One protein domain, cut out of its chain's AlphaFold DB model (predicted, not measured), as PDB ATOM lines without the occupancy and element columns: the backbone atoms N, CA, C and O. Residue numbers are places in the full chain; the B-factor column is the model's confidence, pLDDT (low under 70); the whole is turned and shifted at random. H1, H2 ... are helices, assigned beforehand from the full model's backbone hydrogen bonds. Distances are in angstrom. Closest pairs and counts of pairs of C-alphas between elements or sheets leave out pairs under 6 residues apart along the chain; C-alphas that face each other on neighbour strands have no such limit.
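What this domain is: This is residues 100 to 152 of the 486 residues of the protein "DNA repair protein rad14" of Ajellomyces capsulatus (strain G186AR / H82 / ATCC MYA-2454 / RMSCC 2432) (UniProt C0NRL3). This domain has little regular structure: it is an extended, winding chain with one longer helix, H2, residues 130 to 144, toward one end, a short helix of four residues, H1, residues 114 to 117, and long stretches with no named element at residues 100 to 113 and 118 to 129. The printed part has 53 residues with two named helices, H1 then H2, which together hold 19 of them, under half, and no named strand; the class is all helix. The whole is extended, a rod spanning 50 by 24 by 14 A, with a radius of gyration of the C-alphas of 16.1 A.

How they stand to each other: H2, residues 130 to 144, is apart from H1, residues 114 to 117, and a long link of 12 residues joins them. In H2 every O i to N i+4 pair is within hydrogen-bond range. H1 is too short for such a pair, and its one O i to N i+3 pair is not within range.

Where its parts are: H2 is 21.0 A long, from C-alpha 130 at (203.796, 210.709, 213.761) to C-alpha 144 at (194.323, 195.340, 202.948). H1 measures 4.7 A and begins at C-alpha 114, (191.187, 217.818, 196.491).

The domain as a whole: The C-alphas farthest apart, of Lys 101 and Pro 152, are 52.3 A apart. The printed part has no cut. Confidence is low, under 70, at residues 101 to 124 and 126.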
ATOM      1  N   THR A 100     194.915 234.346 204.797       72.11
ATOM      2  CA  THR A 100     195.739 233.585 205.732       72.11
ATOM      3  C   THR A 100     197.164 234.103 205.552       72.11
ATOM      4  O   THR A 100     197.796 233.859 204.525       72.11
ATOM      5  N   LYS A 101     197.653 234.887 206.525       67.48
ATOM      6  CA  LYS A 101     198.956 235.593 206.569       67.48
ATOM      7  C   LYS A 101     200.184 234.658 206.475       67.48
ATOM      8  O   LYS A 101     201.053 234.652 207.344       67.48
ATOM      9  N   GLY A 102     200.231 233.822 205.449       67.92
ATOM     10  CA  GLY A 102     201.023 232.602 205.347       67.92
ATOM     11  C   GLY A 102     200.953 231.912 203.978       67.92
ATOM     12  O   GLY A 102     201.657 230.928 203.787       67.92
ATOM     13  N   GLY A 103     200.186 232.430 203.010       64.87
ATOM     14  CA  GLY A 103     200.234 231.962 201.617       64.87
ATOM     15  C   GLY A 103     199.500 230.644 201.347       64.87
ATOM     16  O   GLY A 103     199.805 229.981 200.357       64.87
ATOM     17  N   PHE A 104     198.546 230.262 202.200       64.82
ATOM     18  CA  PHE A 104     197.698 229.087 201.996       64.82
ATOM     19  C   PHE A 104     196.265 229.529 201.652       64.82
ATOM     20  O   PHE A 104     195.667 230.314 202.385       64.82
ATOM     21  N   LEU A 105     195.711 229.036 200.540       67.34
ATOM     22  CA  LEU A 105     194.281 229.174 200.225       67.34
ATOM     23  C   LEU A 105     193.466 228.345 201.231       67.34
ATOM     24  O   LEU A 105     193.853 227.215 201.540       67.34
ATOM     25  N   THR A 106     192.368 228.891 201.759       68.22
ATOM     26  CA  THR A 106     191.455 228.133 202.630       68.22
ATOM     27  C   THR A 106     190.643 227.126 201.821       68.22
ATOM     28  O   THR A 106     190.557 227.208 200.594       68.22
ATOM     29  N   ALA A 107     190.031 226.152 202.507       68.91
ATOM     30  CA  ALA A 107     189.114 225.214 201.863       68.91
ATOM     31  C   ALA A 107     187.967 225.961 201.159       68.91
ATOM     32  O   ALA A 107     187.577 225.577 200.064       68.91
ATOM     33  N   GLU A 108     187.484 227.065 201.731       67.58
ATOM     34  CA  GLU A 108     186.440 227.897 201.126       67.58
ATOM     35  C   GLU A 108     186.890 228.591 199.825       67.58
ATOM     36  O   GLU A 108     186.075 228.746 198.915       67.58
ATOM     37  N   ASP A 109     188.174 228.951 199.708       69.08
ATOM     38  CA  ASP A 109     188.714 229.737 198.589       69.08
ATOM     39  C   ASP A 109     189.116 228.901 197.353       69.08
ATOM     40  O   ASP A 109     189.152 229.434 196.243       69.08
ATOM     41  N   ASP A 110     189.384 227.595 197.498       67.61
ATOM     42  CA  ASP A 110     189.694 226.696 196.368       67.61
ATOM     43  C   ASP A 110     188.814 225.433 196.352       67.61
ATOM     44  O   ASP A 110     189.282 224.350 196.723       67.61
ATOM     45  N   PRO A 111     187.564 225.527 195.846       66.35
ATOM     46  CA  PRO A 111     186.631 224.401 195.723       66.35
ATOM     47  C   PRO A 111     187.141 223.194 194.921       66.35
ATOM     48  O   PRO A 111     186.503 222.138 194.901       66.35
ATOM     49  N   HIS A 112     188.262 223.328 194.210       63.64
ATOM     50  CA  HIS A 112     188.821 222.287 193.358       63.64
ATOM     51  C   HIS A 112     190.078 221.634 193.942       63.64
ATOM     52  O   HIS A 112     190.529 220.603 193.421       63.64
ATOM     53  N   ASN A 113     190.603 222.136 195.062       65.23
ATOM     54  CA  ASN A 113     191.739 221.532 195.735       65.23
ATOM     55  C   ASN A 113     191.348 220.275 196.516       65.23
ATOM     56  O   ASN A 113     191.067 220.300 197.713       65.23
ATOM     57  N   LYS A 114     191.423 219.122 195.854       62.76
ATOM     58  CA  LYS A 114     191.187 217.818 196.491       62.76
ATOM     59  C   LYS A 114     192.080 217.527 197.699       62.76
ATOM     60  O   LYS A 114     191.710 216.648 198.459       62.76
ATOM     61  N   VAL A 115     193.211 218.214 197.879       63.51
ATOM     62  CA  VAL A 115     194.065 218.045 199.069       63.51
ATOM     63  C   VAL A 115     193.429 218.698 200.301       63.51
ATOM     64  O   VAL A 115     193.575 218.175 201.395       63.51
ATOM     65  N   LEU A 116     192.687 219.798 200.123       59.18
ATOM     66  CA  LEU A 116     191.935 220.461 201.199       59.18
ATOM     67  C   LEU A 116     190.551 219.822 201.413       59.18
ATOM     68  O   LEU A 116     190.052 219.791 202.531       59.18
ATOM     69  N   TYR A 117     189.947 219.279 200.348       57.71
ATOM     70  CA  TYR A 117     188.623 218.637 200.374       57.71
ATOM     71  C   TYR A 117     188.644 217.119 200.585       57.71
ATOM     72  O   TYR A 117     187.578 216.505 200.696       57.71
ATOM     73  N   SER A 118     189.814 216.474 200.637       56.65
ATOM     74  CA  SER A 118     189.928 215.082 201.080       56.65
ATOM     75  C   SER A 118     189.719 215.024 202.590       56.65
ATOM     76  O   SER A 118     190.658 214.785 203.343       56.65
ATOM     77  N   GLY A 119     188.488 215.296 203.025       48.79
ATOM     78  CA  GLY A 119     188.105 215.342 204.425       48.79
ATOM     79  C   GLY A 119     188.591 214.106 205.169       48.79
ATOM     80  O   GLY A 119     188.279 212.985 204.764       48.79
ATOM     81  N   GLU A 120     189.366 214.350 206.227       49.85
ATOM     82  CA  GLU A 120     189.550 213.546 207.446       49.85
ATOM     83  C   GLU A 120     190.042 212.087 207.303       49.85
ATOM     84  O   GLU A 120     190.416 211.455 208.287       49.85
ATOM     85  N   ARG A 121     190.084 211.502 206.100       50.62
ATOM     86  CA  ARG A 121     190.333 210.059 205.918       50.62
ATOM     87  C   ARG A 121     191.808 209.668 205.945       50.62
ATOM     88  O   ARG A 121     192.098 208.510 206.254       50.62
ATOM     89  N   ASP A 122     192.700 210.616 205.666       55.70
ATOM     90  CA  ASP A 122     194.155 210.413 205.638       55.70
ATOM     91  C   ASP A 122     194.922 211.364 206.575       55.70
ATOM     92  O   ASP A 122     196.154 211.307 206.649       55.70
ATOM     93  N   GLU A 123     194.217 212.211 207.327       59.89
ATOM     94  CA  GLU A 123     194.842 213.063 208.331       59.89
ATOM     95  C   GLU A 123     195.176 212.256 209.585       59.89
ATOM     96  O   GLU A 123     194.407 211.422 210.064       59.89
ATOM     97  N   LYS A 124     196.375 212.502 210.110       67.59
ATOM     98  CA  LYS A 124     196.857 211.906 211.348       67.59
ATOM     99  C   LYS A 124     195.909 212.292 212.498       67.59
ATOM    100  O   LYS A 124     195.833 213.481 212.805       67.59
ATOM    101  N   PRO A 125     195.274 211.332 213.199       72.69
ATOM    102  CA  PRO A 125     194.468 211.639 214.374       72.69
ATOM    103  C   PRO A 125     195.294 212.423 215.402       72.69
ATOM    104  O   PRO A 125     196.422 212.030 215.721       72.69
ATOM    105  N   THR A 126     194.735 213.509 215.941       69.68
ATOM    106  CA  THR A 126     195.419 214.467 216.839       69.68
ATOM    107  C   THR A 126     196.107 213.806 218.041       69.68
ATOM    108  O   THR A 126     197.087 214.327 218.561       69.68
ATOM    109  N   GLN A 127     195.631 212.630 218.457       72.59
ATOM    110  CA  GLN A 127     196.082 211.895 219.643       72.59
ATOM    111  C   GLN A 127     197.255 210.925 219.403       72.59
ATOM    112  O   GLN A 127     197.739 210.322 220.354       72.59
ATOM    113  N   MET A 128     197.721 210.734 218.164       77.23
ATOM    114  CA  MET A 128     198.814 209.791 217.872       77.23
ATOM    115  C   MET A 128     200.146 210.504 217.626       77.23
ATOM    116  O   MET A 128     200.187 211.648 217.174       77.23
ATOM    117  N   THR A 129     201.278 209.846 217.879       86.31
ATOM    118  CA  THR A 129     202.588 210.327 217.408       86.31
ATOM    119  C   THR A 129     202.732 210.099 215.898       86.31
ATOM    120  O   THR A 129     202.053 209.261 215.310       86.31
ATOM    121  N   PHE A 130     203.592 210.867 215.216       78.89
ATOM    122  CA  PHE A 130     203.796 210.709 213.761       78.89
ATOM    123  C   PHE A 130     204.248 209.280 213.407       78.89
ATOM    124  O   PHE A 130     203.731 208.669 212.480       78.89
ATOM    125  N   LYS A 131     205.122 208.711 214.242       87.84
ATOM    126  CA  LYS A 131     205.618 207.338 214.115       87.84
ATOM    127  C   LYS A 131     204.528 206.281 214.326       87.84
ATOM    128  O   LYS A 131     204.533 205.252 213.657       87.84
ATOM    129  N   GLU A 132     203.610 206.501 215.265       87.48
ATOM    130  CA  GLU A 132     202.458 205.609 215.463       87.48
ATOM    131  C   GLU A 132     201.491 205.670 214.284       87.48
ATOM    132  O   GLU A 132     200.980 204.635 213.867       87.48
ATOM    133  N   TRP A 133     201.305 206.851 213.697       84.85
ATOM    134  CA  TRP A 133     200.475 207.015 212.511       84.85
ATOM    135  C   TRP A 133     201.047 206.298 211.287       84.85
ATOM    136  O   TRP A 133     200.327 205.546 210.634       84.85
ATOM    137  N   GLU A 134     202.347 206.437 211.019       88.02
ATOM    138  CA  GLU A 134     203.020 205.679 209.953       88.02
ATOM    139  C   GLU A 134     202.893 204.165 210.170       88.02
ATOM    140  O   GLU A 134     202.587 203.418 209.238       88.02
ATOM    141  N   ARG A 135     203.069 203.698 211.416       89.26
ATOM    142  CA  ARG A 135     202.864 202.286 211.780       89.26
ATOM    143  C   ARG A 135     201.429 201.835 211.535       89.26
ATOM    144  O   ARG A 135     201.224 200.739 211.019       89.26
ATOM    145  N   TYR A 136     200.450 202.663 211.879       87.41
ATOM    146  CA  TYR A 136     199.038 202.368 211.665       87.41
ATOM    147  C   TYR A 136     198.686 202.313 210.173       87.41
ATOM    148  O   TYR A 136     198.032 201.368 209.730       87.41
ATOM    149  N   GLN A 137     199.173 203.264 209.371       87.81
ATOM    150  CA  GLN A 137     199.006 203.251 207.915       87.81
ATOM    151  C   GLN A 137     199.640 202.007 207.283       87.81
ATOM    152  O   GLN A 137     199.010 201.360 206.442       87.81
ATOM    153  N   LEU A 138     200.847 201.630 207.724       87.17
ATOM    154  CA  LEU A 138     201.518 200.411 207.279       87.17
ATOM    155  C   LEU A 138     200.699 199.166 207.637       87.17
ATOM    156  O   LEU A 138     200.452 198.339 206.765       87.17
ATOM    157  N   LEU A 139     200.221 199.054 208.881       88.95
ATOM    158  CA  LEU A 139     199.410 197.920 209.329       88.95
ATOM    159  C   LEU A 139     198.105 197.810 208.532       88.95
ATOM    160  O   LEU A 139     197.743 196.724 208.086       88.95
ATOM    161  N   ARG A 140     197.440 198.942 208.274       86.92
ATOM    162  CA  ARG A 140     196.233 199.012 207.442       86.92
ATOM    163  C   ARG A 140     196.512 198.597 205.998       86.92
ATOM    164  O   ARG A 140     195.678 197.939 205.379       86.92
ATOM    165  N   SER A 141     197.675 198.965 205.456       85.94
ATOM    166  CA  SER A 141     198.100 198.526 204.124       85.94
ATOM    167  C   SER A 141     198.364 197.024 204.083       85.94
ATOM    168  O   SER A 141     197.858 196.355 203.189       85.94
ATOM    169  N   LEU A 142     199.091 196.488 205.069       87.65
ATOM    170  CA  LEU A 142     199.371 195.057 205.189       87.65
ATOM    171  C   LEU A 142     198.088 194.244 205.349       87.65
ATOM    172  O   LEU A 142     197.946 193.211 204.713       87.65
ATOM    173  N   GLN A 143     197.122 194.727 206.130       86.11
ATOM    174  CA  GLN A 143     195.828 194.070 206.285       86.11
ATOM    175  C   GLN A 143     195.015 194.089 204.981       86.11
ATOM    176  O   GLN A 143     194.420 193.077 204.617       86.11
ATOM    177  N   ARG A 144     195.012 195.215 204.247       82.81
ATOM    178  CA  ARG A 144     194.323 195.340 202.948       82.81
ATOM    179  C   ARG A 144     194.921 194.412 201.897       82.81
ATOM    180  O   ARG A 144     194.187 193.746 201.178       82.81
ATOM    181  N   ASP A 145     196.246 194.391 201.801       80.80
ATOM    182  CA  ASP A 145     196.965 193.523 200.873       80.80
ATOM    183  C   ASP A 145     197.154 192.102 201.431       80.80
ATOM    184  O   ASP A 145     197.777 191.293 200.754       80.80
ATOM    185  N   LYS A 146     196.609 191.800 202.625       82.84
ATOM    186  CA  LYS A 146     196.770 190.557 203.407       82.84
ATOM    187  C   LYS A 146     198.220 190.047 203.446       82.84
ATOM    188  O   LYS A 146     198.450 188.853 203.372       82.84
ATOM    189  N   ALA A 147     199.193 190.950 203.538       81.95
ATOM    190  CA  ALA A 147     200.623 190.647 203.500       81.95
ATOM    191  C   ALA A 147     201.253 190.618 204.906       81.95
ATOM    192  O   ALA A 147     200.789 191.297 205.828       81.95
ATOM    193  N   GLY A 148     202.348 189.870 205.068       79.79
ATOM    194  CA  GLY A 148     203.074 189.746 206.334       79.79
ATOM    195  C   GLY A 148     202.290 188.994 207.429       79.79
ATOM    196  O   GLY A 148     201.923 187.841 207.235       79.79
ATOM    197  N   PRO A 149     202.015 189.590 208.607       79.29
ATOM    198  CA  PRO A 149     201.290 188.897 209.683       79.29
ATOM    199  C   PRO A 149     199.857 188.477 209.323       79.29
ATOM    200  O   PRO A 149     199.265 187.663 210.026       79.29
ATOM    201  N   PHE A 150     199.288 189.072 208.271       77.46
ATOM    202  CA  PHE A 150     197.920 188.822 207.816       77.46
ATOM    203  C   PHE A 150     197.843 187.863 206.629       77.46
ATOM    204  O   PHE A 150     196.762 187.703 206.058       77.46
ATOM    205  N   GLU A 151     198.960 187.243 206.248       74.90
ATOM    206  CA  GLU A 151     198.939 186.208 205.219       74.90
ATOM    207  C   GLU A 151     198.039 185.062 205.680       74.90
ATOM    208  O   GLU A 151     198.114 184.658 206.848       74.90
ATOM    209  N   PRO A 152     197.156 184.539 204.806       73.23
ATOM    210  CA  PRO A 152     196.365 183.369 205.132       73.23
ATOM    211  C   PRO A 152     197.336 182.242 205.475       73.23
ATOM    212  O   PRO A 152     198.028 181.716 204.606       73.23
TER     213      PRO A 152